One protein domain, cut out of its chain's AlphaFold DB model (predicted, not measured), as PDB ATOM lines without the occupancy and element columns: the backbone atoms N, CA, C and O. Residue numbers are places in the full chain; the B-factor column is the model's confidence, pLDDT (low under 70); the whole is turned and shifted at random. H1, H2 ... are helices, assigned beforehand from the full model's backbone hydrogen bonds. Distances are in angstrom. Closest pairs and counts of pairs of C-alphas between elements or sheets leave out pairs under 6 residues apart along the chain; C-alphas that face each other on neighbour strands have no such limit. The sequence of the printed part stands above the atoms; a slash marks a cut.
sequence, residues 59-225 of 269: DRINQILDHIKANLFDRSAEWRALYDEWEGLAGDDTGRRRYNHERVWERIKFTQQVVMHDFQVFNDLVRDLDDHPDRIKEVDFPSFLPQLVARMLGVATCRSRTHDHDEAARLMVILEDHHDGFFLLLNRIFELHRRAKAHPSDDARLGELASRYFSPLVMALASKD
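What this domain is: This is residues 59 to 225 of the 269 residues of an uncharacterized protein of Fusarium euwallaceae (UniProt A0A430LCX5). A long helix, H4, runs along much of a rod of helices; the hairpin of H1 and H2 lies beside one half, with H2 packing on H4, while H6, H8 and H9 join H4 in an up-and-down bundle, each helix running against the one before. H7 packs on the outside of H6 and H8. The printed part has 167 residues with nine named helices, H1 to H9 in order, and no named strand: all helix. It is only just loose, close to compact, with a radius of gyration of the C-alphas of 18.7 A and spans of 65 by 28 by 25 A.

How they stand to each other: Start at H4, residues 101 to 131: its residues 111 to 115 alone touch H2, residues 77 to 87, closest at the C-alphas of Glu 78 and Thr 111, 6.1 A. H1, residues 59 to 75, forms a hairpin with H2, C-alphas 73 and 80 closest at 5.0 A. The hub is H6, residues 141 to 153; H4 touches it at a steep tilt of 40 degrees, closest at C-alphas 118 and 148, 6.6 A. H8, residues 180 to 198, and H9, residues 200 to 224, form a hairpin, C-alphas 196 and 203 closest at 4.9 A. H7, residues 165 to 178, touches H6, C-alphas 143 and 165 closest at 4.9 A. H5, residues 133 to 137, touches H9, C-alphas 134 and 204 closest at 4.1 A; H3, residues 93 to 96, touches no helix. Every O i to N i+4 pair is within hydrogen-bond range in H2, H4, H7 and H8, against 10 of 13 in H1, 7 of 9 in H6, 15 of 21 in H9 and 0 of 1 in H5, which has 1 of 2 O i to N i+3 pairs.

Where its parts are: Find C-alpha 101 at (201.027, 194.912, 233.176); H4 runs 43.7 A from there. H9, 35.1 A, ends at C-alpha 224, (223.085, 198.919, 219.608).

The domain as a whole: The C-alphas of Asp 93 and Ser 201 are farthest apart, 65.0 A. The printed part has no cut; the link from H6 to H7 is long. Confidence is under 70 at 12 residues, among them 156 to 163.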
ATOM      1  N   ASP A  59     196.597 192.165 222.069       87.69
ATOM      2  CA  ASP A  59     197.071 193.288 221.249       87.69
ATOM      3  C   ASP A  59     198.257 194.015 221.881       87.69
ATOM      4  O   ASP A  59     199.212 194.383 221.200       87.69
ATOM      5  N   ARG A  60     198.235 194.198 223.207       87.06
ATOM      6  CA  ARG A  60     199.312 194.900 223.901       87.06
ATOM      7  C   ARG A  60     200.582 194.060 223.991       87.06
ATOM      8  O   ARG A  60     201.671 194.619 223.871       87.06
ATOM      9  N   ILE A  61     200.462 192.748 224.204       88.25
ATOM     10  CA  ILE A  61     201.615 191.843 224.104       88.25
ATOM     11  C   ILE A  61     202.183 191.895 222.684       88.25
ATOM     12  O   ILE A  61     203.389 192.054 222.539       88.25
ATOM     13  N   ASN A  62     201.336 191.838 221.654       90.00
ATOM     14  CA  ASN A  62     201.780 191.877 220.261       90.00
ATOM     15  C   ASN A  62     202.510 193.187 219.932       90.00
ATOM     16  O   ASN A  62     203.608 193.137 219.394       90.00
ATOM     17  N   GLN A  63     202.008 194.345 220.376       91.12
ATOM     18  CA  GLN A  63     202.713 195.631 220.234       91.12
ATOM     19  C   GLN A  63     204.115 195.620 220.868       91.12
ATOM     20  O   GLN A  63     205.060 196.195 220.324       91.12
ATOM     21  N   ILE A  64     204.260 194.982 222.033       91.75
ATOM     22  CA  ILE A  64     205.551 194.838 222.719       91.75
ATOM     23  C   ILE A  64     206.473 193.898 221.938       91.75
ATOM     24  O   ILE A  64     207.637 194.231 221.725       91.75
ATOM     25  N   LEU A  65     205.961 192.748 221.494       92.06
ATOM     26  CA  LEU A  65     206.711 191.769 220.708       92.06
ATOM     27  C   LEU A  65     207.179 192.349 219.374       92.06
ATOM     28  O   LEU A  65     208.349 192.197 219.033       92.06
ATOM     29  N   ASP A  66     206.312 193.067 218.663       93.00
ATOM     30  CA  ASP A  66     206.639 193.736 217.405       93.00
ATOM     31  C   ASP A  66     207.730 194.788 217.608       93.00
ATOM     32  O   ASP A  66     208.685 194.853 216.833       93.00
ATOM     33  N   HIS A  67     207.644 195.572 218.688       92.31
ATOM     34  CA  HIS A  67     208.686 196.535 219.024       92.31
ATOM     35  C   HIS A  67     210.030 195.848 219.310       92.31
ATOM     36  O   HIS A  67     211.049 196.269 218.755       92.31
ATOM     37  N   ILE A  68     210.035 194.776 220.114       91.94
ATOM     38  CA  ILE A  68     211.245 193.993 220.401       91.94
ATOM     39  C   ILE A  68     211.817 193.420 219.101       91.94
ATOM     40  O   ILE A  68     213.000 193.603 218.830       91.94
ATOM     41  N   LYS A  69     210.990 192.784 218.267       91.00
ATOM     42  CA  LYS A  69     211.406 192.165 217.004       91.00
ATOM     43  C   LYS A  69     212.009 193.170 216.030       91.00
ATOM     44  O   LYS A  69     213.057 192.904 215.452       91.00
ATOM     45  N   ALA A  70     211.352 194.312 215.848       89.06
ATOM     46  CA  ALA A  70     211.769 195.314 214.878       89.06
ATOM     47  C   ALA A  70     213.018 196.091 215.318       89.06
ATOM     48  O   ALA A  70     213.753 196.583 214.465       89.06
ATOM     49  N   ASN A  71     213.253 196.225 216.629       84.19
ATOM     50  CA  ASN A  71     214.272 197.144 217.138       84.19
ATOM     51  C   ASN A  71     215.359 196.466 217.968       84.19
ATOM     52  O   ASN A  71     216.521 196.831 217.825       84.19
ATOM     53  N   LEU A  72     215.011 195.515 218.836       85.19
ATOM     54  CA  LEU A  72     215.857 195.074 219.954       85.19
ATOM     55  C   LEU A  72     216.386 193.644 219.805       85.19
ATOM     56  O   LEU A  72     217.397 193.297 220.413       85.19
ATOM     57  N   PHE A  73     215.725 192.821 218.993       81.44
ATOM     58  CA  PHE A  73     216.003 191.390 218.862       81.44
ATOM     59  C   PHE A  73     217.454 191.104 218.465       81.44
ATOM     60  O   PHE A  73     218.129 190.298 219.101       81.44
ATOM     61  N   ASP A  74     217.967 191.862 217.494       76.38
ATOM     62  CA  ASP A  74     219.347 191.752 217.009       76.38
ATOM     63  C   ASP A  74     220.341 192.601 217.827       76.38
ATOM     64  O   ASP A  74     221.467 192.844 217.388       76.38
ATOM     65  N   ARG A  75     219.916 193.169 218.962       76.88
ATOM     66  CA  ARG A  75     220.774 193.956 219.867       76.88
ATOM     67  C   ARG A  75     221.153 193.202 221.134       76.88
ATOM     68  O   ARG A  75     222.087 193.607 221.808       76.88
ATOM     69  N   SER A  76     220.428 192.148 221.509       84.44
ATOM     70  CA  SER A  76     220.811 191.344 222.671       84.44
ATOM     71  C   SER A  76     220.144 189.977 222.706       84.44
ATOM     72  O   SER A  76     218.973 189.817 222.362       84.44
ATOM     73  N   ALA A  77     220.876 189.002 223.244       82.88
ATOM     74  CA  ALA A  77     220.377 187.650 223.450       82.88
ATOM     75  C   ALA A  77     219.276 187.624 224.521       82.88
ATOM     76  O   ALA A  77     218.390 186.774 224.471       82.88
ATOM     77  N   GLU A  78     219.296 188.572 225.463       87.44
ATOM     78  CA  GLU A  78     218.286 188.683 226.518       87.44
ATOM     79  C   GLU A  78     216.959 189.227 225.982       87.44
ATOM     80  O   GLU A  78     215.892 188.727 226.342       87.44
ATOM     81  N   TRP A  79     217.010 190.197 225.062       90.69
ATOM     82  CA  TRP A  79     215.821 190.653 224.337       90.69
ATOM     83  C   TRP A  79     215.238 189.542 223.472       90.69
ATOM     84  O   TRP A  79     214.022 189.356 223.444       90.69
ATOM     85  N   ARG A  80     216.107 188.753 222.832       87.75
ATOM     86  CA  ARG A  80     215.699 187.576 222.066       87.75
ATOM     87  C   ARG A  80     215.043 186.499 222.916       87.75
ATOM     88  O   ARG A  80     213.943 186.065 222.600       87.75
ATOM     89  N   ALA A  81     215.663 186.138 224.032       87.19
ATOM     90  CA  ALA A  81     215.096 185.172 224.961       87.19
ATOM     91  C   ALA A  81     213.745 185.636 225.528       87.19
ATOM     92  O   ALA A  81     212.857 184.811 225.726       87.19
ATOM     93  N   LEU A  82     213.583 186.941 225.782       89.94
ATOM     94  CA  LEU A  82     212.314 187.507 226.231       89.94
ATOM     95  C   LEU A  82     211.232 187.431 225.146       89.94
ATOM     96  O   LEU A  82     210.097 187.073 225.453       89.94
ATOM     97  N   TYR A  83     211.576 187.746 223.895       91.25
ATOM     98  CA  TYR A  83     210.663 187.596 222.761       91.25
ATOM     99  C   TYR A  83     210.201 186.140 222.630       91.25
ATOM    100  O   TYR A  83     208.999 185.891 222.624       91.25
ATOM    101  N   ASP A  84     211.131 185.180 222.630       88.44
ATOM    102  CA  ASP A  84     210.814 183.752 222.503       88.44
ATOM    103  C   ASP A  84     209.953 183.245 223.685       88.44
ATOM    104  O   ASP A  84     209.053 182.426 223.501       88.44
ATOM    105  N   GLU A  85     210.188 183.752 224.908       86.81
ATOM    106  CA  GLU A  85     209.362 183.461 226.096       86.81
ATOM    107  C   GLU A  85     207.900 183.896 225.886       86.81
ATOM    108  O   GLU A  85     206.972 183.224 226.345       86.81
ATOM    109  N   TRP A  86     207.688 185.031 225.221       88.88
ATOM    110  CA  TRP A  86     206.390 185.698 225.132       88.88
ATOM    111  C   TRP A  86     205.647 185.480 223.820       88.88
ATOM    112  O   TRP A  86     204.424 185.602 223.809       88.88
ATOM    113  N   GLU A  87     206.327 185.088 222.745       87.31
ATOM    114  CA  GLU A  87     205.697 184.720 221.473       87.31
ATOM    115  C   GLU A  87     204.655 183.604 221.681       87.31
ATOM    116  O   GLU A  87     203.552 183.656 221.139       87.31
ATOM    117  N   GLY A  88     204.935 182.657 222.587       76.06
ATOM    118  CA  GLY A  88     203.987 181.610 222.984       76.06
ATOM    119  C   GLY A  88     202.750 182.103 223.752       76.06
ATOM    120  O   GLY A  88     201.751 181.388 223.821       76.06
ATOM    121  N   LEU A  89     202.771 183.320 224.311       76.50
ATOM    122  CA  LEU A  89     201.641 183.910 225.041       76.50
ATOM    123  C   LEU A  89     200.615 184.563 224.102       76.50
ATOM    124  O   LEU A  89     199.449 184.705 224.471       76.50
ATOM    125  N   ALA A  90     200.999 184.935 222.880       69.06
ATOM    126  CA  ALA A  90     200.086 185.548 221.913       69.06
ATOM    127  C   ALA A  90     198.953 184.598 221.467       69.06
ATOM    128  O   ALA A  90     197.896 185.064 221.064       69.06
ATOM    129  N   GLY A  91     199.112 183.279 221.629       69.00
ATOM    130  CA  GLY A  91     198.064 182.284 221.350       69.00
ATOM    131  C   GLY A  91     197.483 181.563 222.577       69.00
ATOM    132  O   GLY A  91     196.513 180.821 222.429       69.00
ATOM    133  N   ASP A  92     198.051 181.745 223.777       78.62
ATOM    134  CA  ASP A  92     197.655 181.019 224.996       78.62
ATOM    135  C   ASP A  92     196.983 181.932 226.031       78.62
ATOM    136  O   ASP A  92     197.615 182.533 226.904       78.62
ATOM    137  N   ASP A  93     195.654 181.955 225.987       73.06
ATOM    138  CA  ASP A  93     194.801 182.701 226.912       73.06
ATOM    139  C   ASP A  93     194.997 182.308 228.389       73.06
ATOM    140  O   ASP A  93     194.834 183.134 229.294       73.06
ATOM    141  N   THR A  94     195.361 181.052 228.665       75.88
ATOM    142  CA  THR A  94     195.597 180.574 230.035       75.88
ATOM    143  C   THR A  94     196.960 181.039 230.542       75.88
ATOM    144  O   THR A  94     197.080 181.450 231.702       75.88
ATOM    145  N   GLY A  95     197.971 181.021 229.672       74.50
ATOM    146  CA  GLY A  95     199.295 181.592 229.906       74.50
ATOM    147  C   GLY A  95     199.242 183.098 230.155       74.50
ATOM    148  O   GLY A  95     199.756 183.566 231.175       74.50
ATOM    149  N   ARG A  96     198.530 183.855 229.305       76.00
ATOM    150  CA  ARG A  96     198.384 185.322 229.422       76.00
ATOM    151  C   ARG A  96     197.820 185.783 230.751       76.00
ATOM    152  O   ARG A  96     198.292 186.769 231.308       76.00
ATOM    153  N   ARG A  97     196.858 185.053 231.319       73.31
ATOM    154  CA  ARG A  97     196.251 185.396 232.621       73.31
ATOM    155  C   ARG A  97     197.259 185.441 233.775       73.31
ATOM    156  O   ARG A  97     196.950 186.001 234.823       73.31
ATOM    157  N   ARG A  98     198.459 184.871 233.604       76.00
ATOM    158  CA  ARG A  98     199.554 184.921 234.588       76.00
ATOM    159  C   ARG A  98     200.413 186.184 234.474       76.00
ATOM    160  O   ARG A  98     201.164 186.472 235.411       76.00
ATOM    161  N   TYR A  99     200.298 186.929 233.378       80.06
ATOM    162  CA  TYR A  99     201.053 188.144 233.099       80.06
ATOM    163  C   TYR A  99     200.117 189.356 233.159       80.06
ATOM    164  O   TYR A  99     199.249 189.564 232.315       80.06
ATOM    165  N   ASN A 100     200.279 190.169 234.198       83.88
ATOM    166  CA  ASN A 100     199.665 191.489 234.268       83.88
ATOM    167  C   ASN A 100     200.676 192.554 233.806       83.88
ATOM    168  O   ASN A 100     201.861 192.272 233.627       83.88
ATOM    169  N   HIS A 101     200.204 193.788 233.629       85.31
ATOM    170  CA  HIS A 101     201.027 194.912 233.176       85.31
ATOM    171  C   HIS A 101     202.280 195.121 234.046       85.31
ATOM    172  O   HIS A 101     203.348 195.418 233.521       85.31
ATOM    173  N   GLU A 102     202.172 194.911 235.362       83.50
ATOM    174  CA  GLU A 102     203.294 195.041 236.298       83.50
ATOM    175  C   GLU A 102     204.372 193.985 236.056       83.50
ATOM    176  O   GLU A 102     205.538 194.335 235.915       83.50
ATOM    177  N   ARG A 103     203.995 192.706 235.945       87.75
ATOM    178  CA  ARG A 103     204.940 191.607 235.692       87.75
ATOM    179  C   ARG A 103     205.645 191.755 234.351       87.75
ATOM    180  O   ARG A 103     206.850 191.538 234.268       87.75
ATOM    181  N   VAL A 104     204.901 192.138 233.315       90.31
ATOM    182  CA  VAL A 104     205.465 192.414 231.985       90.31
ATOM    183  C   VAL A 104     206.470 193.563 232.081       90.31
ATOM    184  O   VAL A 104     207.603 193.436 231.622       90.31
ATOM    185  N   TRP A 105     206.106 194.652 232.760       91.69
ATOM    186  CA  TRP A 105     206.998 195.790 232.966       91.69
ATOM    187  C   TRP A 105     208.251 195.444 233.776       91.69
ATOM    188  O   TRP A 105     209.353 195.866 233.434       91.69
ATOM    189  N   GLU A 106     208.115 194.670 234.852       91.31
ATOM    190  CA  GLU A 106     209.247 194.202 235.652       91.31
ATOM    191  C   GLU A 106     210.208 193.346 234.835       91.31
ATOM    192  O   GLU A 106     211.421 193.523 234.951       91.31
ATOM    193  N   ARG A 107     209.682 192.477 233.967       92.44
ATOM    194  CA  ARG A 107     210.499 191.639 233.094       92.44
ATOM    195  C   ARG A 107     211.259 192.461 232.049       92.44
ATOM    196  O   ARG A 107     212.460 192.263 231.922       92.44
ATOM    197  N   ILE A 108     210.604 193.425 231.394       93.38
ATOM    198  CA  ILE A 108     211.239 194.373 230.452       93.38
ATOM    199  C   ILE A 108     212.350 195.157 231.151       93.38
ATOM    200  O   ILE A 108     213.473 195.197 230.660       93.38
ATOM    201  N   LYS A 109     212.073 195.739 232.327       94.06
ATOM    202  CA  LYS A 109     213.084 196.475 233.103       94.06
ATOM    203  C   LYS A 109     214.276 195.602 233.475       94.06
ATOM    204  O   LYS A 109     215.405 196.067 233.395       94.06
ATOM    205  N   PHE A 110     214.026 194.370 233.915       93.69
ATOM    206  CA  PHE A 110     215.096 193.443 234.259       93.69
ATOM    207  C   PHE A 110     215.967 193.140 233.037       93.69
ATOM    208  O   PHE A 110     217.183 193.269 233.117       93.69
ATOM    209  N   THR A 111     215.351 192.804 231.900       92.06
ATOM    210  CA  THR A 111     216.068 192.573 230.641       92.06
ATOM    211  C   THR A 111     216.894 193.796 230.260       92.06
ATOM    212  O   THR A 111     218.101 193.676 230.074       92.06
ATOM    213  N   GLN A 112     216.292 194.987 230.269       92.62
ATOM    214  CA  GLN A 112     216.992 196.239 229.995       92.62
ATOM    215  C   GLN A 112     218.195 196.453 230.920       92.62
ATOM    216  O   GLN A 112     219.259 196.844 230.456       92.62
ATOM    217  N   GLN A 113     218.056 196.199 232.223       92.31
ATOM    218  CA  GLN A 113     219.157 196.344 233.179       92.31
ATOM    219  C   GLN A 113     220.329 195.413 232.862       92.31
ATOM    220  O   GLN A 113     221.477 195.830 232.988       92.31
ATOM    221  N   VAL A 114     220.053 194.177 232.437       89.25
ATOM    222  CA  VAL A 114     221.101 193.228 232.036       89.25
ATOM    223  C   VAL A 114     221.829 193.724 230.787       89.25
ATOM    224  O   VAL A 114     223.059 193.750 230.777       89.25
ATOM    225  N   VAL A 115     221.098 194.187 229.767       89.62
ATOM    226  CA  VAL A 115     221.716 194.711 228.536       89.62
ATOM    227  C   VAL A 115     222.511 195.990 228.817       89.62
ATOM    228  O   VAL A 115     223.663 196.098 228.406       89.62
ATOM    229  N   MET A 116     221.950 196.929 229.587       92.00
ATOM    230  CA  MET A 116     222.652 198.140 230.040       92.00
ATOM    231  C   MET A 116     223.939 197.805 230.800       92.00
ATOM    232  O   MET A 116     224.950 198.472 230.607       92.00
ATOM    233  N   HIS A 117     223.913 196.778 231.655       91.44
ATOM    234  CA  HIS A 117     225.085 196.346 232.407       91.44
ATOM    235  C   HIS A 117     226.198 195.836 231.485       91.44
ATOM    236  O   HIS A 117     227.351 196.204 231.682       91.44
ATOM    237  N   ASP A 118     225.881 195.037 230.463       90.00
ATOM    238  CA  ASP A 118     226.886 194.591 229.488       90.00
ATOM    239  C   ASP A 118     227.535 195.787 228.761       90.00
ATOM    240  O   ASP A 118     228.762 195.856 228.664       90.00
ATOM    241  N   PHE A 119     226.742 196.778 228.342       90.44
ATOM    242  CA  PHE A 119     227.264 198.012 227.738       90.44
ATOM    243  C   PHE A 119     228.108 198.839 228.712       90.44
ATOM    244  O   PHE A 119     229.150 199.373 228.331       90.44
ATOM    245  N   GLN A 120     227.690 198.937 229.973       92.06
ATOM    246  CA  GLN A 120     228.449 199.635 231.005       92.06
ATOM    247  C   GLN A 120     229.804 198.963 231.240       92.06
ATOM    248  O   GLN A 120     230.826 199.639 231.215       92.06
ATOM    249  N   VAL A 121     229.824 197.639 231.397       91.44
ATOM    250  CA  VAL A 121     231.054 196.859 231.570       91.44
ATOM    251  C   VAL A 121     231.981 197.012 230.366       91.44
ATOM    252  O   VAL A 121     233.193 197.144 230.534       91.44
ATOM    253  N   PHE A 122     231.426 197.030 229.152       91.06
ATOM    254  CA  PHE A 122     232.200 197.287 227.944       91.06
ATOM    255  C   PHE A 122     232.826 198.689 227.958       91.06
ATOM    256  O   PHE A 122     234.033 198.814 227.783       91.06
ATOM    257  N   ASN A 123     232.045 199.735 228.239       90.56
ATOM    258  CA  ASN A 123     232.546 201.112 228.303       90.56
ATOM    259  C   ASN A 123     233.571 201.325 229.430       90.56
ATOM    260  O   ASN A 123     234.568 202.016 229.228       90.56
ATOM    261  N   ASP A 124     233.358 200.715 230.598       91.62
ATOM    262  CA  ASP A 124     234.295 200.777 231.723       91.62
ATOM    263  C   ASP A 124     235.635 200.120 231.366       91.62
ATOM    264  O   ASP A 124     236.683 200.650 231.728       91.62
ATOM    265  N   LEU A 125     235.614 199.021 230.603       89.88
ATOM    266  CA  LEU A 125     236.821 198.365 230.102       89.88
ATOM    267  C   LEU A 125     237.601 199.252 229.122       89.88
ATOM    268  O   LEU A 125     238.829 199.301 229.179       89.88
ATOM    269  N   VAL A 126     236.894 199.953 228.229       90.06
ATOM    270  CA  VAL A 126     237.517 200.907 227.299       90.06
ATOM    271  C   VAL A 126     238.172 202.045 228.070       90.06
ATOM    272  O   VAL A 126     239.327 202.366 227.807       90.06
ATOM    273  N   ARG A 127     237.462 202.622 229.047       91.12
ATOM    274  CA  ARG A 127     237.983 203.722 229.865       91.12
ATOM    275  C   ARG A 127     239.178 203.291 230.717       91.12
ATOM    276  O   ARG A 127     240.161 204.016 230.752       91.12
ATOM    277  N   ASP A 128     239.124 202.125 231.364       91.00
ATOM    278  CA  ASP A 128     240.239 201.625 232.186       91.00
ATOM    279  C   ASP A 128     241.519 201.452 231.357       91.00
ATOM    280  O   ASP A 128     242.590 201.850 231.799       91.00
ATOM    281  N   LEU A 129     241.414 200.945 230.126       89.06
ATOM    282  CA  LEU A 129     242.565 200.846 229.224       89.06
ATOM    283  C   LEU A 129     243.068 202.194 228.698       89.06
ATOM    284  O   LEU A 129     244.249 202.297 228.366       89.06
ATOM    285  N   ASP A 130     242.196 203.192 228.568       90.00
ATOM    286  CA  ASP A 130     242.581 204.536 228.127       90.00
ATOM    287  C   ASP A 130     243.295 205.306 229.248       90.00
ATOM    288  O   ASP A 130     244.345 205.910 229.024       90.00
ATOM    289  N   ASP A 131     242.777 205.206 230.475       94.06
ATOM    290  CA  ASP A 131     243.343 205.840 231.669       94.06
ATOM    291  C   ASP A 131     244.602 205.106 232.176       94.06
ATOM    292  O   ASP A 131     245.537 205.728 232.699       94.06
ATOM    293  N   HIS A 132     244.639 203.776 232.038       94.56
ATOM    294  CA  HIS A 132     245.661 202.889 232.600       94.56
ATOM    295  C   HIS A 132     246.099 201.797 231.602       94.56
ATOM    296  O   HIS A 132     245.856 200.601 231.807       94.56
ATOM    297  N   PRO A 133     246.790 202.163 230.508       92.62
ATOM    298  CA  PRO A 133     247.133 201.223 229.439       92.62
ATOM    299  C   PRO A 133     248.057 200.076 229.884       92.62
ATOM    300  O   PRO A 133     248.046 198.993 229.296       92.62
ATOM    301  N   ASP A 134     248.839 200.252 230.947       92.94
ATOM    302  CA  ASP A 134     249.680 199.203 231.531       92.94
ATOM    303  C   ASP A 134     248.876 198.034 232.137       92.94
ATOM    304  O   ASP A 134     249.404 196.926 232.288       92.94
ATOM    305  N   ARG A 135     247.575 198.227 232.389       91.69
ATOM    306  CA  ARG A 135     246.663 197.197 232.913       91.69
ATOM    307  C   ARG A 135     246.163 196.216 231.852       91.69
ATOM    308  O   ARG A 135     245.421 195.292 232.177       91.69
ATOM    309  N   ILE A 136     246.635 196.311 230.603       92.56
ATOM    310  CA  ILE A 136     246.262 195.399 229.502       92.56
ATOM    311  C   ILE A 136     246.394 193.905 229.850       92.56
ATOM    312  O   ILE A 136     245.673 193.078 229.296       92.56
ATOM    313  N   LYS A 137     247.285 193.511 230.763       91.38
ATOM    314  CA  LYS A 137     247.456 192.105 231.176       91.38
ATOM    315  C   LYS A 137     246.491 191.637 232.271       91.38
ATOM    316  O   LYS A 137     246.375 190.426 232.460       91.38
ATOM    317  N   GLU A 138     245.864 192.562 232.999       91.00
ATOM    318  CA  GLU A 138     245.031 192.274 234.176       91.00
ATOM    319  C   GLU A 138     243.673 191.684 233.789       91.00
ATOM    320  O   GLU A 138     243.106 190.890 234.538       91.00
ATOM    321  N   VAL A 139     243.183 192.017 232.595       87.69
ATOM    322  CA  VAL A 139     241.925 191.501 232.054       87.69
ATOM    323  C   VAL A 139     242.203 190.309 231.144       87.69
ATOM    324  O   VAL A 139     243.006 190.393 230.213       87.69
ATOM    325  N   ASP A 140     241.512 189.190 231.373       88.88
ATOM    326  CA  ASP A 140     241.569 188.027 230.483       88.88
ATOM    327  C   ASP A 140     240.689 188.232 229.239       88.88
ATOM    328  O   ASP A 140     239.632 187.618 229.073       88.88
ATOM    329  N   PHE A 141     241.132 189.132 228.356       90.38
ATOM    330  CA  PHE A 141     240.426 189.451 227.114       90.38
ATOM    331  C   PHE A 141     240.032 188.219 226.283       90.38
ATOM    332  O   PHE A 141     238.886 188.205 225.829       90.38
ATOM    333  N   PRO A 142     240.895 187.194 226.094       88.69
ATOM    334  CA  PRO A 142     240.566 186.036 225.265       88.69
ATOM    335  C   PRO A 142     239.302 185.284 225.686       88.69
ATOM    336  O   PRO A 142     238.579 184.826 224.811       88.69
ATOM    337  N   SER A 143     239.025 185.159 226.987       86.69
ATOM    338  CA  SER A 143     237.808 184.489 227.477       86.69
ATOM    339  C   SER A 143     236.630 185.445 227.580       86.69
ATOM    340  O   SER A 143     235.495 185.103 227.254       86.69
ATOM    341  N   PHE A 144     236.898 186.656 228.067       88.81
ATOM    342  CA  PHE A 144     235.863 187.579 228.504       88.81
ATOM    343  C   PHE A 144     235.238 188.377 227.355       88.81
ATOM    344  O   PHE A 144     234.012 188.459 227.238       88.81
ATOM    345  N   LEU A 145     236.068 188.964 226.490       90.31
ATOM    346  CA  LEU A 145     235.619 189.946 225.505       90.31
ATOM    347  C   LEU A 145     234.741 189.346 224.387       90.31
ATOM    348  O   LEU A 145     233.736 189.978 224.059       90.31
ATOM    349  N   PRO A 146     235.010 188.133 223.847       89.50
ATOM    350  CA  PRO A 146     234.120 187.503 222.868       89.50
ATOM    351  C   PRO A 146     232.723 187.256 223.428       89.50
ATOM    352  O   PRO A 146     231.735 187.466 222.734       89.50
ATOM    353  N   GLN A 147     232.632 186.848 224.695       87.88
ATOM    354  CA  GLN A 147     231.353 186.589 225.356       87.88
ATOM    355  C   GLN A 147     230.566 187.878 225.567       87.88
ATOM    356  O   GLN A 147     229.366 187.910 225.305       87.88
ATOM    357  N   LEU A 148     231.237 188.941 226.019       88.88
ATOM    358  CA  LEU A 148     230.616 190.250 226.199       88.88
ATOM    359  C   LEU A 148     230.078 190.797 224.868       88.88
ATOM    360  O   LEU A 148     228.912 191.173 224.784       88.88
ATOM    361  N   VAL A 149     230.893 190.764 223.808       88.56
ATOM    362  CA  VAL A 149     230.485 191.215 222.468       88.56
ATOM    363  C   VAL A 149     229.363 190.344 221.900       88.56
ATOM    364  O   VAL A 149     228.387 190.883 221.391       88.56
ATOM    365  N   ALA A 150     229.428 189.019 222.044       85.12
ATOM    366  CA  ALA A 150     228.366 188.122 221.590       85.12
ATOM    367  C   ALA A 150     227.010 188.426 222.255       85.12
ATOM    368  O   ALA A 150     225.994 188.489 221.560       85.12
ATOM    369  N   ARG A 151     226.988 188.691 223.571       85.44
ATOM    370  CA  ARG A 151     225.755 189.076 224.283       85.44
ATOM    371  C   ARG A 151     225.177 190.401 223.783       85.44
ATOM    372  O   ARG A 151     223.964 190.473 223.581       85.44
ATOM    373  N   MET A 152     226.027 191.399 223.520       85.94
ATOM    374  CA  MET A 152     225.635 192.699 222.941       85.94
ATOM    375  C   MET A 152     225.233 192.627 221.458       85.94
ATOM    376  O   MET A 152     224.681 193.582 220.920       85.94
ATOM    377  N   LEU A 153     225.519 191.522 220.768       82.62
ATOM    378  CA  LEU A 153     225.106 191.294 219.378       82.62
ATOM    379  C   LEU A 153     223.910 190.347 219.254       82.62
ATOM    380  O   LEU A 153     223.420 190.115 218.154       82.62
ATOM    381  N   GLY A 154     223.435 189.777 220.362       78.44
ATOM    382  CA  GLY A 154     222.372 188.775 220.322       78.44
ATOM    383  C   GLY A 154     222.774 187.440 219.707       78.44
ATOM    384  O   GLY A 154     221.911 186.658 219.304       78.44
ATOM    385  N   VAL A 155     224.074 187.149 219.680       78.69
ATOM    386  CA  VAL A 155     224.596 185.846 219.276       78.69
ATOM    387  C   VAL A 155     224.368 184.856 220.416       78.69
ATOM    388  O   VAL A 155     224.626 185.162 221.579       78.69
ATOM    389  N   ALA A 156     223.868 183.662 220.092       65.19
ATOM    390  CA  ALA A 156     223.592 182.628 221.083       65.19
ATOM    391  C   ALA A 156     224.876 182.235 221.834       65.19
ATOM    392  O   ALA A 156     225.754 181.577 221.277       65.19
ATOM    393  N   THR A 157     224.974 182.616 223.107       59.66
ATOM    394  CA  THR A 157     226.011 182.128 224.022       59.66
ATOM    395  C   THR A 157     225.470 180.934 224.802       59.66
ATOM    396  O   THR A 157     224.269 180.863 225.100       59.66
ATOM    397  N   CYS A 158     226.329 179.990 225.190       50.75
ATOM    398  CA  CYS A 158     225.919 179.046 226.218       50.75
ATOM    399  C   CYS A 158     225.675 179.873 227.492       50.75
ATOM    400  O   CYS A 158     226.414 180.800 227.810       50.75
ATOM    401  N   ARG A 159     224.614 179.579 228.249       49.06
ATOM    402  CA  ARG A 159     224.303 180.275 229.520       49.06
ATOM    403  C   ARG A 159     225.268 179.887 230.653       49.06
ATOM    404  O   ARG A 159     224.877 179.763 231.813       49.06
ATOM    405  N   SER A 160     226.517 179.615 230.307       48.72
ATOM    406  CA  SER A 160     227.601 179.334 231.224       48.72
ATOM    407  C   SER A 160     227.983 180.645 231.908       48.72
ATOM    408  O   SER A 160     228.371 181.615 231.268       48.72
ATOM    409  N   ARG A 161     227.860 180.697 233.239       50.28
ATOM    410  CA  ARG A 161     228.383 181.815 234.050       50.28
ATOM    411  C   ARG A 161     229.914 181.821 234.121       50.28
ATOM    412  O   ARG A 161     230.487 182.682 234.781       50.28
ATOM    413  N   THR A 162     230.567 180.834 233.518       56.94
ATOM    414  CA  THR A 162     232.015 180.670 233.529       56.94
ATOM    415  C   THR A 162     232.593 181.156 232.209       56.94
ATOM    416  O   THR A 162     232.207 180.679 231.145       56.94
ATOM    417  N   HIS A 163     233.535 182.096 232.290       67.38
ATOM    418  CA  HIS A 163     234.304 182.579 231.147       67.38
ATOM    419  C   HIS A 163     235.296 181.501 230.681       67.38
ATOM    420  O   HIS A 163     236.482 181.571 230.980       67.38
ATOM    421  N   ASP A 164     234.785 180.460 230.020       76.06
ATOM    422  CA  ASP A 164     235.588 179.358 229.491       76.06
ATOM    423  C   ASP A 164     236.245 179.745 228.153       76.06
ATOM    424  O   ASP A 164     235.598 180.305 227.258       76.06
ATOM    425  N   HIS A 165     237.529 179.414 228.001       80.81
ATOM    426  CA  HIS A 165     238.295 179.621 226.774       80.81
ATOM    427  C   HIS A 165     237.706 178.835 225.589       80.81
ATOM    428  O   HIS A 165     237.704 179.346 224.469       80.81
ATOM    429  N   ASP A 166     237.165 177.634 225.820       82.50
ATOM    430  CA  ASP A 166     236.569 176.806 224.759       82.50
ATOM    431  C   ASP A 166     235.268 177.409 224.210       82.50
ATOM    432  O   ASP A 166     234.924 177.246 223.034       82.50
ATOM    433  N   GLU A 167     234.507 178.092 225.063       81.38
ATOM    434  CA  GLU A 167     233.319 178.835 224.650       81.38
ATOM    435  C   GLU A 167     233.710 180.107 223.902       81.38
ATOM    436  O   GLU A 167     233.165 180.391 222.836       81.38
ATOM    437  N   ALA A 168     234.705 180.837 224.404       83.50
ATOM    438  CA  ALA A 168     235.193 182.040 223.748       83.50
ATOM    439  C   ALA A 168     235.770 181.751 222.352       83.50
ATOM    440  O   ALA A 168     235.486 182.486 221.408       83.50
ATOM    441  N   ALA A 169     236.504 180.646 222.183       84.38
ATOM    442  CA  ALA A 169     237.005 180.208 220.883       84.38
ATOM    443  C   ALA A 169     235.867 179.900 219.896       84.38
ATOM    444  O   ALA A 169     235.926 180.311 218.739       84.38
ATOM    445  N   ARG A 170     234.799 179.231 220.352       83.81
ATOM    446  CA  ARG A 170     233.602 178.987 219.530       83.81
ATOM    447  C   ARG A 170     232.909 180.282 219.124       83.81
ATOM    448  O   ARG A 170     232.528 180.427 217.968       83.81
ATOM    449  N   LEU A 171     232.773 181.227 220.051       84.94
ATOM    450  CA  LEU A 171     232.183 182.530 219.752       84.94
ATOM    451  C   LEU A 171     233.035 183.335 218.774       84.94
ATOM    452  O   LEU A 171     232.472 184.006 217.920       84.94
ATOM    453  N   MET A 172     234.364 183.234 218.837       85.12
ATOM    454  CA  MET A 172     235.241 183.870 217.852       85.12
ATOM    455  C   MET A 172     234.991 183.351 216.433       85.12
ATOM    456  O   MET A 172     234.945 184.168 215.523       85.12
ATOM    457  N   VAL A 173     234.752 182.045 216.251       84.62
ATOM    458  CA  VAL A 173     234.364 181.475 214.943       84.62
ATOM    459  C   VAL A 173     233.016 182.033 214.480       84.62
ATOM    460  O   VAL A 173     232.872 182.457 213.343       84.62
ATOM    461  N   ILE A 174     232.030 182.112 215.375       81.25
ATOM    462  CA  ILE A 174     230.707 182.657 215.028       81.25
ATOM    463  C   ILE A 174     230.798 184.151 214.670       81.25
ATOM    464  O   ILE A 174     230.140 184.609 213.739       81.25
ATOM    465  N   LEU A 175     231.609 184.927 215.393       82.50
ATOM    466  CA  LEU A 175     231.846 186.341 215.093       82.50
ATOM    467  C   LEU A 175     232.607 186.529 213.775       82.50
ATOM    468  O   LEU A 175     232.361 187.518 213.091       82.50
ATOM    469  N   GLU A 176     233.497 185.601 213.422       84.56
ATOM    470  CA  GLU A 176     234.162 185.559 212.115       84.56
ATOM    471  C   GLU A 176     233.157 185.319 210.984       84.56
ATOM    472  O   GLU A 176     233.215 186.017 209.982       84.56
ATOM    473  N   ASP A 177     232.201 184.406 211.171       78.00
ATOM    474  CA  ASP A 177     231.217 184.042 210.142       78.00
ATOM    475  C   ASP A 177     230.096 185.083 209.949       78.00
ATOM    476  O   ASP A 177     229.498 185.173 208.874       78.00
ATOM    477  N   HIS A 178     229.756 185.840 211.000       69.62
ATOM    478  CA  HIS A 178     228.588 186.731 211.006       69.62
ATOM    479  C   HIS A 178     228.921 188.223 211.090       69.62
ATOM    480  O   HIS A 178     228.057 189.051 210.783       69.62
ATOM    481  N   HIS A 179     230.133 188.591 211.519       72.69
ATOM    482  CA  HIS A 179     230.484 189.981 211.796       72.69
ATOM    483  C   HIS A 179     231.982 190.293 211.603       72.69
ATOM    484  O   HIS A 179     232.655 190.744 212.537       72.69
ATOM    485  N   ASP A 180     232.480 190.136 210.373       65.31
ATOM    486  CA  ASP A 180     233.889 190.268 209.955       65.31
ATOM    487  C   ASP A 180     234.662 191.421 210.629       65.31
ATOM    488  O   ASP A 180     235.815 191.271 211.041       65.31
ATOM    489  N   GLY A 181     234.027 192.589 210.789       77.44
ATOM    490  CA  GLY A 181     234.640 193.761 211.419       77.44
ATOM    491  C   GLY A 181     234.949 193.590 212.913       77.44
ATOM    492  O   GLY A 181     235.994 194.048 213.375       77.44
ATOM    493  N   PHE A 182     234.085 192.912 213.676       83.44
ATOM    494  CA  PHE A 182     234.279 192.705 215.115       83.44
ATOM    495  C   PHE A 182     235.384 191.689 215.393       83.44
ATOM    496  O   PHE A 182     236.253 191.936 216.229       83.44
ATOM    497  N   PHE A 183     235.398 190.580 214.653       85.25
ATOM    498  CA  PHE A 183     236.410 189.534 214.792       85.25
ATOM    499  C   PHE A 183     237.837 190.065 214.593       85.25
ATOM    500  O   PHE A 183     238.730 189.788 215.401       85.25
ATOM    501  N   LEU A 184     238.054 190.875 213.550       88.19
ATOM    502  CA  LEU A 184     239.360 191.473 213.262       88.19
ATOM    503  C   LEU A 184     239.857 192.372 214.405       88.19
ATOM    504  O   LEU A 184     241.029 192.299 214.783       88.19
ATOM    505  N   LEU A 185     238.969 193.190 214.979       89.88
ATOM    506  CA  LEU A 185     239.293 194.073 216.103       89.88
ATOM    507  C   LEU A 185     239.622 193.270 217.371       89.88
ATOM    508  O   LEU A 185     240.642 193.529 218.013       89.88
ATOM    509  N   LEU A 186     238.818 192.251 217.690       91.06
ATOM    510  CA  LEU A 186     239.032 191.373 218.845       91.06
ATOM    511  C   LEU A 186     240.362 190.621 218.759       91.06
ATOM    512  O   LEU A 186     241.154 190.650 219.702       91.06
ATOM    513  N   ASN A 187     240.667 190.018 217.608       91.00
ATOM    514  CA  ASN A 187     241.941 189.329 217.399       91.00
ATOM    515  C   ASN A 187     243.139 190.248 217.589       91.00
ATOM    516  O   ASN A 187     244.159 189.843 218.154       91.00
ATOM    517  N   ARG A 188     243.019 191.497 217.134       92.62
ATOM    518  CA  ARG A 188     244.089 192.472 217.277       92.62
ATOM    519  C   ARG A 188     244.316 192.856 218.737       92.62
ATOM    520  O   ARG A 188     245.468 192.908 219.165       92.62
ATOM    521  N   ILE A 189     243.248 193.036 219.513       93.00
ATOM    522  CA  ILE A 189     243.325 193.248 220.967       93.00
ATOM    523  C   ILE A 189     243.987 192.039 221.650       93.00
ATOM    524  O   ILE A 189     244.898 192.211 222.461       93.00
ATOM    525  N   PHE A 190     243.619 190.807 221.283       93.31
ATOM    526  CA  PHE A 190     244.203 189.595 221.877       93.31
ATOM    527  C   PHE A 190     245.679 189.419 221.542       93.31
ATOM    528  O   PHE A 190     246.459 188.965 222.381       93.31
ATOM    529  N   GLU A 191     246.086 189.771 220.325       94.69
ATOM    530  CA  GLU A 191     247.489 189.761 219.935       94.69
ATOM    531  C   GLU A 191     248.310 190.722 220.803       94.69
ATOM    532  O   GLU A 191     249.372 190.345 221.303       94.69
ATOM    533  N   LEU A 192     247.809 191.941 221.013       94.31
ATOM    534  CA  LEU A 192     248.459 192.945 221.856       94.31
ATOM    535  C   LEU A 192     248.526 192.491 223.315       94.31
ATOM    536  O   LEU A 192     249.598 192.547 223.914       94.31
ATOM    537  N   HIS A 193     247.434 191.941 223.846       94.12
ATOM    538  CA  HIS A 193     247.387 191.360 225.186       94.12
ATOM    539  C   HIS A 193     248.414 190.230 225.372       94.12
ATOM    540  O   HIS A 193     249.153 190.197 226.357       94.12
ATOM    541  N   ARG A 194     248.519 189.313 224.401       94.38
ATOM    542  CA  ARG A 194     249.494 188.211 224.433       94.38
ATOM    543  C   ARG A 194     250.932 188.726 224.408       94.38
ATOM    544  O   ARG A 194     251.781 188.203 225.126       94.38
ATOM    545  N   ARG A 195     251.206 189.743 223.585       94.44
ATOM    546  CA  ARG A 195     252.526 190.385 223.504       94.44
ATOM    547  C   ARG A 195     252.884 191.100 224.806       94.44
ATOM    548  O   ARG A 195     254.016 190.952 225.246       94.44
ATOM    549  N   ALA A 196     251.931 191.787 225.435       93.44
ATOM    550  CA  ALA A 196     252.120 192.438 226.732       93.44
ATOM    551  C   ALA A 196     252.471 191.406 227.817       93.44
ATOM    552  O   ALA A 196     253.511 191.496 228.463       93.44
ATOM    553  N   LYS A 197     251.710 190.303 227.898       91.94
ATOM    554  CA  LYS A 197     252.032 189.177 228.797       91.94
ATOM    555  C   LYS A 197     253.432 188.583 228.562       91.94
ATOM    556  O   LYS A 197     254.065 188.147 229.519       91.94
ATOM    557  N   ALA A 198     253.914 188.549 227.318       93.38
ATOM    558  CA  ALA A 198     255.244 188.034 226.978       93.38
ATOM    559  C   ALA A 198     256.382 189.048 227.214       93.38
ATOM    560  O   ALA A 198     257.515 188.643 227.481       93.38
ATOM    561  N   HIS A 199     256.093 190.349 227.122       90.94
ATOM    562  CA  HIS A 199     257.070 191.436 227.211       90.94
ATOM    563  C   HIS A 199     256.559 192.576 228.112       90.94
ATOM    564  O   HIS A 199     256.176 193.629 227.601       90.94
ATOM    565  N   PRO A 200     256.615 192.416 229.450       86.31
ATOM    566  CA  PRO A 200     256.009 193.369 230.387       86.31
ATOM    567  C   PRO A 200     256.561 194.801 230.326       86.31
ATOM    568  O   PRO A 200     255.917 195.742 230.776       86.31
ATOM    569  N   SER A 201     257.765 194.995 229.778       90.56
ATOM    570  CA  SER A 201     258.341 196.329 229.555       90.56
ATOM    571  C   SER A 201     257.547 197.173 228.556       90.56
ATOM    572  O   SER A 201     257.671 198.394 228.557       90.56
ATOM    573  N   ASP A 202     256.755 196.526 227.699       90.50
ATOM    574  CA  ASP A 202     256.035 197.154 226.594       90.50
ATOM    575  C   ASP A 202     254.538 197.339 226.901       90.50
ATOM    576  O   ASP A 202     253.805 197.814 226.027       90.50
ATOM    577  N   ASP A 203     254.086 196.986 228.114       90.44
ATOM    578  CA  ASP A 203     252.671 196.923 228.511       90.44
ATOM    579  C   ASP A 203     251.914 198.207 228.159       90.44
ATOM    580  O   ASP A 203     250.947 198.148 227.405       90.44
ATOM    581  N   ALA A 204     252.398 199.371 228.603       90.75
ATOM    582  CA  ALA A 204     251.738 200.655 228.354       90.75
ATOM    583  C   ALA A 204     251.589 200.966 226.853       90.75
ATOM    584  O   ALA A 204     250.507 201.312 226.388       90.75
ATOM    585  N   ARG A 205     252.641 200.762 226.047       94.31
ATOM    586  CA  ARG A 205     252.573 201.003 224.594       94.31
ATOM    587  C   ARG A 205     251.568 200.066 223.918       94.31
ATOM    588  O   ARG A 205     250.864 200.464 222.990       94.31
ATOM    589  N   LEU A 206     251.546 198.796 224.322       94.19
ATOM    590  CA  LEU A 206     250.624 197.806 223.767       94.19
ATOM    591  C   LEU A 206     249.183 198.058 224.232       94.19
ATOM    592  O   LEU A 206     248.266 197.879 223.434       94.19
ATOM    593  N   GLY A 207     249.005 198.535 225.465       92.44
ATOM    594  CA  GLY A 207     247.757 199.040 226.034       92.44
ATOM    595  C   GLY A 207     247.167 200.197 225.246       92.44
ATOM    596  O   GLY A 207     246.034 200.101 224.787       92.44
ATOM    597  N   GLU A 208     247.959 201.235 224.979       93.62
ATOM    598  CA  GLU A 208     247.538 202.374 224.153       93.62
ATOM    599  C   GLU A 208     247.105 201.927 222.749       93.62
ATOM    600  O   GLU A 208     246.101 202.394 222.207       93.62
ATOM    601  N   LEU A 209     247.852 200.998 222.142       93.88
ATOM    602  CA  LEU A 209     247.466 200.426 220.856       93.88
ATOM    603  C   LEU A 209     246.151 199.653 220.965       93.88
ATOM    604  O   LEU A 209     245.324 199.788 220.070       93.88
ATOM    605  N   ALA A 210     245.943 198.879 222.033       92.81
ATOM    606  CA  ALA A 210     244.710 198.130 222.255       92.81
ATOM    607  C   ALA A 210     243.509 199.068 222.454       92.81
ATOM    608  O   ALA A 210     242.498 198.864 221.784       92.81
ATOM    609  N   SER A 211     243.648 200.132 223.258       90.69
ATOM    610  CA  SER A 211     242.633 201.190 223.430       90.69
ATOM    611  C   SER A 211     242.186 201.762 222.074       90.69
ATOM    612  O   SER A 211     240.994 201.845 221.773       90.69
ATOM    613  N   ARG A 212     243.125 202.017 221.153       90.62
ATOM    614  CA  ARG A 212     242.781 202.487 219.796       90.62
ATOM    615  C   ARG A 212     241.945 201.496 218.985       90.62
ATOM    616  O   ARG A 212     241.178 201.942 218.138       90.62
ATOM    617  N   TYR A 213     242.066 200.187 219.215       89.69
ATOM    618  CA  TYR A 213     241.198 199.186 218.573       89.69
ATOM    619  C   TYR A 213     239.825 199.069 219.251       89.69
ATOM    620  O   TYR A 213     238.873 198.644 218.596       89.69
ATOM    621  N   PHE A 214     239.683 199.501 220.509       88.19
ATOM    622  CA  PHE A 214     238.376 199.615 221.157       88.19
ATOM    623  C   PHE A 214     237.525 200.744 220.571       88.19
ATOM    624  O   PHE A 214     236.315 200.584 220.480       88.19
ATOM    625  N   SER A 215     238.113 201.850 220.109       85.81
ATOM    626  CA  SER A 215     237.333 202.965 219.544       85.81
ATOM    627  C   SER A 215     236.465 202.560 218.329       85.81
ATOM    628  O   SER A 215     235.254 202.790 218.372       85.81
ATOM    629  N   PRO A 216     236.988 201.873 217.291       87.00
ATOM    630  CA  PRO A 216     236.158 201.316 216.222       87.00
ATOM    631  C   PRO A 216     235.117 200.301 216.713       87.00
ATOM    632  O   PRO A 216     234.015 200.254 216.172       87.00
ATOM    633  N   LEU A 217     235.446 199.509 217.741       86.50
ATOM    634  CA  LEU A 217     234.536 198.525 218.336       86.50
ATOM    635  C   LEU A 217     233.344 199.216 219.024       86.50
ATOM    636  O   LEU A 217     232.202 198.828 218.798       86.50
ATOM    637  N   VAL A 218     233.604 200.286 219.783       87.44
ATOM    638  CA  VAL A 218     232.582 201.159 220.386       87.44
ATOM    639  C   VAL A 218     231.707 201.782 219.306       87.44
ATOM    640  O   VAL A 218     230.486 201.702 219.388       87.44
ATOM    641  N   MET A 219     232.308 202.359 218.261       86.25
ATOM    642  CA  MET A 219     231.548 202.975 217.168       86.25
ATOM    643  C   MET A 219     230.629 201.974 216.462       86.25
ATOM    644  O   MET A 219     229.484 202.300 216.161       86.25
ATOM    645  N   ALA A 220     231.107 200.754 216.223       83.88
ATOM    646  CA  ALA A 220     230.318 199.708 215.582       83.88
ATOM    647  C   ALA A 220     229.178 199.177 216.478       83.88
ATOM    648  O   ALA A 220     228.166 198.707 215.961       83.88
ATOM    649  N   LEU A 221     229.304 199.294 217.804       85.56
ATOM    650  CA  LEU A 221     228.254 198.947 218.767       85.56
ATOM    651  C   LEU A 221     227.346 200.130 219.138       85.56
ATOM    652  O   LEU A 221     226.308 199.917 219.757       85.56
ATOM    653  N   ALA A 222     227.666 201.362 218.736       84.81
ATOM    654  CA  ALA A 222     226.912 202.553 219.132       84.81
ATOM    655  C   ALA A 222     225.435 202.503 218.702       84.81
ATOM    656  O   ALA A 222     224.552 202.900 219.454       84.81
ATOM    657  N   SER A 223     225.129 201.946 217.524       80.88
ATOM    658  CA  SER A 223     223.736 201.762 217.078       80.88
ATOM    659  C   SER A 223     222.956 200.716 217.887       80.88
ATOM    660  O   SER A 223     221.757 200.543 217.677       80.88
ATOM    661  N   LYS A 224     223.647 199.952 218.737       83.69
ATOM    662  CA  LYS A 224     223.085 198.919 219.608       83.69
ATOM    663  C   LYS A 224     222.916 199.416 221.049       83.69
ATOM    664  O   LYS A 224     222.436 198.642 221.870       83.69
ATOM    665  N   ASP A 225     223.285 200.668 221.335       86.06
ATOM    666  CA  ASP A 225     223.181 201.275 222.663       86.06
ATOM    667  C   ASP A 225     221.734 201.210 223.188       86.06
ATOM    668  O   ASP A 225     220.826 201.773 222.565       86.06
TER     669      ASP A 225